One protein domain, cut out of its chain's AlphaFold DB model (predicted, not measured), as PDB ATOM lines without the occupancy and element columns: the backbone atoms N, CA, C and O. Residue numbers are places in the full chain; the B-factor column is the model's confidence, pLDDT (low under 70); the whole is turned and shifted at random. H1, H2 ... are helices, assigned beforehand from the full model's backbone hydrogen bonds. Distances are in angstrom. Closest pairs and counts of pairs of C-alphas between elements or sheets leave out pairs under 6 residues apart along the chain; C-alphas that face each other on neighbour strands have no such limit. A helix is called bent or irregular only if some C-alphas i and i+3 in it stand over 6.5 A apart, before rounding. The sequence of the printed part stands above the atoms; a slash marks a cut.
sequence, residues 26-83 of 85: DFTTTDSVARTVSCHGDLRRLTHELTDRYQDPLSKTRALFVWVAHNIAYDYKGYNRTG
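What this domain is: This is residues 26 to 83 of the 85 residues of an uncharacterized protein of Chitinophaga sp. 1303 (UniProt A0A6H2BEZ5). A small body of three helices has a thin arm sticking out from it: H1 and H2 both pack on the longer H3, their centres making a triangle, and beyond the end of H3 residues 72 to 83 stand free, with the short helix H4 at the far end of this arm. A second, smaller stretch, residues 40 to 45, sticks out where the chain turns into H2. The printed part has 58 residues with four named helices, H1, H2, H3 and H4 in chain order, and no named strand; its class is all helix. The whole is loose, with a radius of gyration of the C-alphas of 13.5 A, and elongated, spanning 42 by 27 by 18 A, the arm making the length.

Where its parts are: The longest helix, H3, holds residues 57 to 71 and measures 21.3 A from first to last C-alpha, from Pro 57 at (-8.084, 36.604, -47.117) to Asn 71 at (-20.506, 48.033, -34.180). H1, residues 28 to 36, measures 13.1 A and begins with C-alpha 28 at (-23.317, 32.924, -42.987). H2, residues 43 to 51, measures 11.9 A. H4, residues 76 to 82, measures 10.2 A and ends with C-alpha 82 at (-19.749, 69.889, -42.930). No helix is bent or irregular.

How they stand to each other: H3 touches H1, and the closest C-alphas, those of Ala 34 and Trp 67, are 5.2 A apart. These two helices run the same way at a steep tilt of 44 degrees. H3 also touches H2, with its residues 59 to 64 alone; the closest C-alphas, those of Thr 51 and Lys 60, are 4.9 A apart. H2 and H3 run opposite ways at a steep tilt of 58 degrees. H1 and H2 are close but not clearly touching, with the closest C-alphas, those of Ala 34 and Leu 50, 6.3 A apart. They run opposite ways at a shallow tilt of 27 degrees. H4 is apart from H1, H2 and H3. In H2, H3 and H4 every O i to N i+4 pair is within hydrogen-bond range; in H1 4 of 5 are.

The domain as a whole: The two C-alphas farthest apart are those of Gln 55 and Arg 81, at 42.0 A. Without the stretches that stand free, the body of 40 residues spans 23 by 20 by 13 A, with a radius of gyration of 8.8 A. The printed part has no cut. The links from H2 to H3 and from H3 to H4 are tight, and the link from H1 to H2 is short. The mean pLDDT of the printed part is 93.5; H4 has a mean of 80, and residue 83 is the one printed residue under 70.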
ATOM      1  N   ASP A  26     -20.297  31.116 -49.341       94.00
ATOM      2  CA  ASP A  26     -21.189  31.347 -48.207       94.00
ATOM      3  C   ASP A  26     -20.412  31.948 -47.024       94.00
ATOM      4  O   ASP A  26     -19.367  31.435 -46.616       94.00
ATOM      5  N   PHE A  27     -20.930  33.050 -46.479       96.31
ATOM      6  CA  PHE A  27     -20.361  33.768 -45.338       96.31
ATOM      7  C   PHE A  27     -21.253  33.733 -44.095       96.31
ATOM      8  O   PHE A  27     -20.944  34.403 -43.115       96.31
ATOM      9  N   THR A  28     -22.336  32.953 -44.087       96.50
ATOM     10  CA  THR A  28     -23.317  32.924 -42.987       96.50
ATOM     11  C   THR A  28     -22.662  32.694 -41.621       96.50
ATOM     12  O   THR A  28     -22.935  33.416 -40.655       96.50
ATOM     13  N   THR A  29     -21.731  31.742 -41.544       95.94
ATOM     14  CA  THR A  29     -20.962  31.457 -40.323       95.94
ATOM     15  C   THR A  29     -20.038  32.615 -39.952       95.94
ATOM     16  O   THR A  29     -20.005  33.027 -38.793       95.94
ATOM     17  N   THR A  30     -19.320  33.167 -40.932       97.06
ATOM     18  CA  THR A  30     -18.391  34.287 -40.734       97.06
ATOM     19  C   THR A  30     -19.106  35.510 -40.178       97.06
ATOM     20  O   THR A  30     -18.669  36.093 -39.186       97.06
ATOM     21  N   ASP A  31     -20.242  35.853 -40.777       97.81
ATOM     22  CA  ASP A  31     -21.081  36.976 -40.384       97.81
ATOM     23  C   ASP A  31     -21.654  36.783 -38.975       97.81
ATOM     24  O   ASP A  31     -21.708  37.730 -38.192       97.81
ATOM     25  N   SER A  32     -22.075  35.561 -38.639       97.06
ATOM     26  CA  SER A  32     -22.623  35.245 -37.315       97.06
ATOM     27  C   SER A  32     -21.574  35.420 -36.221       97.06
ATOM     28  O   SER A  32     -21.843  36.079 -35.223       97.06
ATOM     29  N   VAL A  33     -20.360  34.910 -36.436       96.75
ATOM     30  CA  VAL A  33     -19.241  35.053 -35.491       96.75
ATOM     31  C   VAL A  33     -18.821  36.515 -35.354       96.75
ATOM     32  O   VAL A  33     -18.626  36.998 -34.244       96.75
ATOM     33  N   ALA A  34     -18.704  37.244 -36.465       97.69
ATOM     34  CA  ALA A  34     -18.289  38.644 -36.436       97.69
ATOM     35  C   ALA A  34     -19.224  39.515 -35.579       97.69
ATOM     36  O   ALA A  34     -18.766  40.455 -34.943       97.69
ATOM     37  N   ARG A  35     -20.519  39.189 -35.499       97.81
ATOM     38  CA  ARG A  35     -21.481  39.933 -34.668       97.81
ATOM     39  C   ARG A  35     -21.362  39.650 -33.169       97.81
ATOM     40  O   ARG A  35     -21.863  40.442 -32.383       97.81
ATOM     41  N   THR A  36     -20.716  38.558 -32.752       97.12
ATOM     42  CA  THR A  36     -20.598  38.207 -31.323       97.12
ATOM     43  C   THR A  36     -19.323  38.735 -30.670       97.12
ATOM     44  O   THR A  36     -19.204  38.706 -29.449       97.12
ATOM     45  N   VAL A  37     -18.345  39.184 -31.460       97.06
ATOM     46  CA  VAL A  37     -17.055  39.663 -30.944       97.06
ATOM     47  C   VAL A  37     -17.191  41.102 -30.441       97.06
ATOM     48  O   VAL A  37     -17.662  41.976 -31.164       97.06
ATOM     49  N   SER A  38     -16.743  41.367 -29.214       94.94
ATOM     50  CA  SER A  38     -16.762  42.705 -28.601       94.94
ATOM     51  C   SER A  38     -15.378  43.358 -28.618       94.94
ATOM     52  O   SER A  38     -14.366  42.695 -28.391       94.94
ATOM     53  N   CYS A  39     -15.318  44.674 -28.845       94.12
ATOM     54  CA  CYS A  39     -14.064  45.424 -28.746       94.12
ATOM     55  C   CYS A  39     -13.784  45.822 -27.293       94.12
ATOM     56  O   CYS A  39     -14.569  46.535 -26.675       94.12
ATOM     57  N   HIS A  40     -12.625  45.413 -26.778       93.38
ATOM     58  CA  HIS A  40     -12.165  45.716 -25.418       93.38
ATOM     59  C   HIS A  40     -11.075  46.804 -25.400       93.38
ATOM     60  O   HIS A  40     -10.178  46.779 -24.564       93.38
ATOM     61  N   GLY A  41     -11.099  47.727 -26.370       93.06
ATOM     62  CA  GLY A  41     -10.099  48.795 -26.509       93.06
ATOM     63  C   GLY A  41      -8.760  48.364 -27.124       93.06
ATOM     64  O   GLY A  41      -7.895  49.208 -27.336       93.06
ATOM     65  N   ASP A  42      -8.593  47.082 -27.460       96.12
ATOM     66  CA  ASP A  42      -7.404  46.547 -28.131       96.12
ATOM     67  C   ASP A  42      -7.748  46.058 -29.544       96.12
ATOM     68  O   ASP A  42      -8.358  45.002 -29.740       96.12
ATOM     69  N   LEU A  43      -7.321  46.831 -30.546       95.19
ATOM     70  CA  LEU A  43      -7.556  46.517 -31.954       95.19
ATOM     71  C   LEU A  43      -6.747  45.317 -32.453       95.19
ATOM     72  O   LEU A  43      -7.206  44.630 -33.367       95.19
ATOM     73  N   ARG A  44      -5.565  45.030 -31.885       96.38
ATOM     74  CA  ARG A  44      -4.782  43.849 -32.292       96.38
ATOM     75  C   ARG A  44      -5.496  42.591 -31.843       96.38
ATOM     76  O   ARG A  44      -5.682  41.681 -32.648       96.38
ATOM     77  N   ARG A  45      -5.952  42.580 -30.589       97.12
ATOM     78  CA  ARG A  45      -6.752  41.487 -30.040       97.12
ATOM     79  C   ARG A  45      -8.051  41.301 -30.821       97.12
ATOM     80  O   ARG A  45      -8.342  40.184 -31.230       97.12
ATOM     81  N   LEU A  46      -8.776  42.384 -31.100       97.50
ATOM     82  CA  LEU A  46      -9.992  42.335 -31.916       97.50
ATOM     83  C   LEU A  46      -9.726  41.735 -33.304       97.50
ATOM     84  O   LEU A  46     -10.443  40.846 -33.754       97.50
ATOM     85  N   THR A  47      -8.672  42.202 -33.979       97.06
ATOM     86  CA  THR A  47      -8.298  41.703 -35.308       97.06
ATOM     87  C   THR A  47      -7.951  40.219 -35.253       97.06
ATOM     88  O   THR A  47      -8.376  39.459 -36.121       97.06
ATOM     89  N   HIS A  48      -7.221  39.790 -34.223       97.44
ATOM     90  CA  HIS A  48      -6.898  38.385 -34.006       97.44
ATOM     91  C   HIS A  48      -8.171  37.544 -33.821       97.44
ATOM     92  O   HIS A  48      -8.387  36.596 -34.571       97.44
ATOM     93  N   GLU A  49      -9.058  37.927 -32.898       97.25
ATOM     94  CA  GLU A  49     -10.325  37.226 -32.633       97.25
ATOM     95  C   GLU A  49     -11.219  37.125 -33.885       97.25
ATOM     96  O   GLU A  49     -11.881  36.107 -34.100       97.25
ATOM     97  N   LEU A  50     -11.202  38.144 -34.751       97.56
ATOM     98  CA  LEU A  50     -11.982  38.167 -35.990       97.56
ATOM     99  C   LEU A  50     -11.361  37.379 -37.148       97.56
ATOM    100  O   LEU A  50     -12.098  36.989 -38.052       97.56
ATOM    101  N   THR A  51     -10.041  37.170 -37.183       97.62
ATOM    102  CA  THR A  51      -9.360  36.698 -38.407       97.62
ATOM    103  C   THR A  51      -8.577  35.400 -38.265       97.62
ATOM    104  O   THR A  51      -8.391  34.722 -39.276       97.62
ATOM    105  N   ASP A  52      -8.160  35.022 -37.055       97.31
ATOM    106  CA  ASP A  52      -7.261  33.884 -36.812       97.31
ATOM    107  C   ASP A  52      -7.844  32.548 -37.306       97.31
ATOM    108  O   ASP A  52      -7.164  31.728 -37.916       97.31
ATOM    109  N   ARG A  53      -9.164  32.378 -37.167       95.31
ATOM    110  CA  ARG A  53      -9.866  31.152 -37.574       95.31
ATOM    111  C   ARG A  53     -10.038  30.963 -39.084       95.31
ATOM    112  O   ARG A  53     -10.569  29.935 -39.504       95.31
ATOM    113  N   TYR A  54      -9.663  31.947 -39.897       96.38
ATOM    114  CA  TYR A  54      -9.814  31.892 -41.348       96.38
ATOM    115  C   TYR A  54      -8.446  31.820 -42.014       96.38
ATOM    116  O   TYR A  54      -7.551  32.600 -41.707       96.38
ATOM    117  N   GLN A  55      -8.289  30.916 -42.975       95.00
ATOM    118  CA  GLN A  55      -7.050  30.823 -43.754       95.00
ATOM    119  C   GLN A  55      -7.072  31.763 -44.961       95.00
ATOM    120  O   GLN A  55      -6.047  32.319 -45.348       95.00
ATOM    121  N   ASP A  56      -8.252  31.989 -45.539       95.50
ATOM    122  CA  ASP A  56      -8.378  32.769 -46.757       95.50
ATOM    123  C   ASP A  56      -8.576  34.274 -46.482       95.50
ATOM    124  O   ASP A  56      -9.339  34.650 -45.584       95.50
ATOM    125  N   PRO A  57      -7.950  35.156 -47.282       96.44
ATOM    126  CA  PRO A  57      -8.084  36.604 -47.117       96.44
ATOM    127  C   PRO A  57      -9.526  37.111 -47.222       96.44
ATOM    128  O   PRO A  57      -9.894  38.059 -46.535       96.44
ATOM    129  N   LEU A  58     -10.357  36.482 -48.057       96.44
ATOM    130  CA  LEU A  58     -11.713  36.956 -48.318       96.44
ATOM    131  C   LEU A  58     -12.611  36.820 -47.077       96.44
ATOM    132  O   LEU A  58     -13.320  37.766 -46.733       96.44
ATOM    133  N   SER A  59     -12.536  35.696 -46.359       97.19
ATOM    134  CA  SER A  59     -13.250  35.522 -45.084       97.19
ATOM    135  C   SER A  59     -12.748  36.472 -44.001       97.19
ATOM    136  O   SER A  59     -13.568  37.014 -43.261       97.19
ATOM    137  N   LYS A  60     -11.431  36.723 -43.927       98.12
ATOM    138  CA  LYS A  60     -10.857  37.699 -42.981       98.12
ATOM    139  C   LYS A  60     -11.425  39.095 -43.228       98.12
ATOM    140  O   LYS A  60     -11.927  39.734 -42.306       98.12
ATOM    141  N   THR A  61     -11.414  39.534 -44.485       98.00
ATOM    142  CA  THR A  61     -11.981  40.821 -44.899       98.00
ATOM    143  C   THR A  61     -13.474  40.897 -44.594       98.00
ATOM    144  O   THR A  61     -13.939  41.903 -44.059       98.00
ATOM    145  N   ARG A  62     -14.232  39.827 -44.873       97.62
ATOM    146  CA  ARG A  62     -15.668  39.770 -44.576       97.62
ATOM    147  C   ARG A  62     -15.951  39.904 -43.080       97.62
ATOM    148  O   ARG A  62     -16.826  40.686 -42.717       97.62
ATOM    149  N   ALA A  63     -15.211  39.194 -42.228       98.31
ATOM    150  CA  ALA A  63     -15.376  39.258 -40.777       98.31
ATOM    151  C   ALA A  63     -15.154  40.681 -40.240       98.31
ATOM    152  O   ALA A  63     -15.987  41.197 -39.496       98.31
ATOM    153  N   LEU A  64     -14.075  41.341 -40.678       98.12
ATOM    154  CA  LEU A  64     -13.779  42.729 -40.311       98.12
ATOM    155  C   LEU A  64     -14.876  43.690 -40.784       98.12
ATOM    156  O   LEU A  64     -15.348  44.514 -40.005       98.12
ATOM    157  N   PHE A  65     -15.310  43.562 -42.040       97.94
ATOM    158  CA  PHE A  65     -16.361  44.404 -42.610       97.94
ATOM    159  C   PHE A  65     -17.673  44.292 -41.827       97.94
ATOM    160  O   PHE A  65     -18.260  45.308 -41.462       97.94
ATOM    161  N   VAL A  66     -18.122  43.066 -41.543       98.19
ATOM    162  CA  VAL A  66     -19.363  42.837 -40.792       98.19
ATOM    163  C   VAL A  66     -19.249  43.382 -39.378       98.19
ATOM    164  O   VAL A  66     -20.186  44.024 -38.910       98.19
ATOM    165  N   TRP A  67     -18.108  43.175 -38.713       98.06
ATOM    166  CA  TRP A  67     -17.889  43.712 -37.375       98.06
ATOM    167  C   TRP A  67     -17.980  45.242 -37.365       98.06
ATOM    168  O   TRP A  67     -18.719  45.800 -36.555       98.06
ATOM    169  N   VAL A  68     -17.301  45.918 -38.300       96.88
ATOM    170  CA  VAL A  68     -17.339  47.383 -38.440       96.88
ATOM    171  C   VAL A  68     -18.759  47.871 -38.700       96.88
ATOM    172  O   VAL A  68     -19.247  48.732 -37.974       96.88
ATOM    173  N   ALA A  69     -19.440  47.294 -39.691       96.31
ATOM    174  CA  ALA A  69     -20.797  47.691 -40.059       96.31
ATOM    175  C   ALA A  69     -21.813  47.460 -38.929       96.31
ATOM    176  O   ALA A  69     -22.816  48.165 -38.850       96.31
ATOM    177  N   HIS A  70     -21.569  46.472 -38.065       96.44
ATOM    178  CA  HIS A  70     -22.440  46.168 -36.935       96.44
ATOM    179  C   HIS A  70     -22.173  47.049 -35.707       96.44
ATOM    180  O   HIS A  70     -23.115  47.404 -35.006       96.44
ATOM    181  N   ASN A  71     -20.911  47.399 -35.440       95.94
ATOM    182  CA  ASN A  71     -20.506  48.033 -34.180       95.94
ATOM    183  C   ASN A  71     -20.222  49.538 -34.292       95.94
ATOM    184  O   ASN A  71     -20.185  50.224 -33.271       95.94
ATOM    185  N   ILE A  72     -20.007  50.071 -35.499       92.62
ATOM    186  CA  ILE A  72     -19.679  51.486 -35.707       92.62
ATOM    187  C   ILE A  72     -20.878  52.203 -36.323       92.62
ATOM    188  O   ILE A  72     -21.266  51.944 -37.462       92.62
ATOM    189  N   ALA A  73     -21.457  53.137 -35.567       89.12
ATOM    190  CA  ALA A  73     -22.549  53.970 -36.051       89.12
ATOM    191  C   ALA A  73     -22.068  54.910 -37.167       89.12
ATOM    192  O   ALA A  73     -21.034  55.568 -37.049       89.12
ATOM    193  N   TYR A  74     -22.850  55.005 -38.241       85.75
ATOM    194  CA  TYR A  74     -22.567  55.922 -39.339       85.75
ATOM    195  C   TYR A  74     -22.936  57.363 -38.953       85.75
ATOM    196  O   TYR A  74     -24.112  57.679 -38.754       85.75
ATOM    197  N   ASP A  75     -21.941  58.250 -38.868       86.62
ATOM    198  CA  ASP A  75     -22.150  59.671 -38.561       86.62
ATOM    199  C   ASP A  75     -22.599  60.476 -39.795       86.62
ATOM    200  O   ASP A  75     -21.891  61.323 -40.342       86.62
ATOM    201  N   TYR A  76     -23.831  60.218 -40.238       84.75
ATOM    202  CA  TYR A  76     -24.440  60.958 -41.347       84.75
ATOM    203  C   TYR A  76     -24.721  62.427 -40.999       84.75
ATOM    204  O   TYR A  76     -24.795  63.281 -41.884       84.75
ATOM    205  N   LYS A  77     -24.909  62.738 -39.710       83.00
ATOM    206  CA  LYS A  77     -25.243  64.092 -39.251       83.00
ATOM    207  C   LYS A  77     -24.027  65.006 -39.322       83.00
ATOM    208  O   LYS A  77     -24.164  66.130 -39.802       83.00
ATOM    209  N   GLY A  78     -22.860  64.530 -38.883       82.50
ATOM    210  CA  GLY A  78     -21.591  65.232 -39.049       82.50
ATOM    211  C   GLY A  78     -21.294  65.489 -40.523       82.50
ATOM    212  O   GLY A  78     -21.118  66.642 -40.915       82.50
ATOM    213  N   TYR A  79     -21.376  64.441 -41.351       79.88
ATOM    214  CA  TYR A  79     -21.133  64.527 -42.794       79.88
ATOM    215  C   TYR A  79     -22.006  65.588 -43.489       79.88
ATOM    216  O   TYR A  79     -21.492  66.481 -44.167       79.88
ATOM    217  N   ASN A  80     -23.324  65.551 -43.260       79.94
ATOM    218  CA  ASN A  80     -24.265  66.495 -43.871       79.94
ATOM    219  C   ASN A  80     -24.090  67.937 -43.367       79.94
ATOM    220  O   ASN A  80     -24.449  68.876 -44.074       79.94
ATOM    221  N   ARG A  81     -23.552  68.127 -42.155       78.12
ATOM    222  CA  ARG A  81     -23.318  69.453 -41.567       78.12
ATOM    223  C   ARG A  81     -22.062  70.121 -42.117       78.12
ATOM    224  O   ARG A  81     -22.060  71.337 -42.277       78.12
ATOM    225  N   THR A  82     -21.007  69.353 -42.386       72.12
ATOM    226  CA  THR A  82     -19.749  69.889 -42.930       72.12
ATOM    227  C   THR A  82     -19.766  70.082 -44.438       72.12
ATOM    228  O   THR A  82     -18.924  70.825 -44.924       72.12
ATOM    229  N   GLY A  83     -20.713  69.466 -45.162       62.31
ATOM    230  CA  GLY A  83     -21.068  69.833 -46.535       62.31
ATOM    231  C   GLY A  83     -19.877  70.139 -47.447       62.31
ATOM    232  O   GLY A  83     -19.900  71.156 -48.135       62.31
TER     233      GLY A  83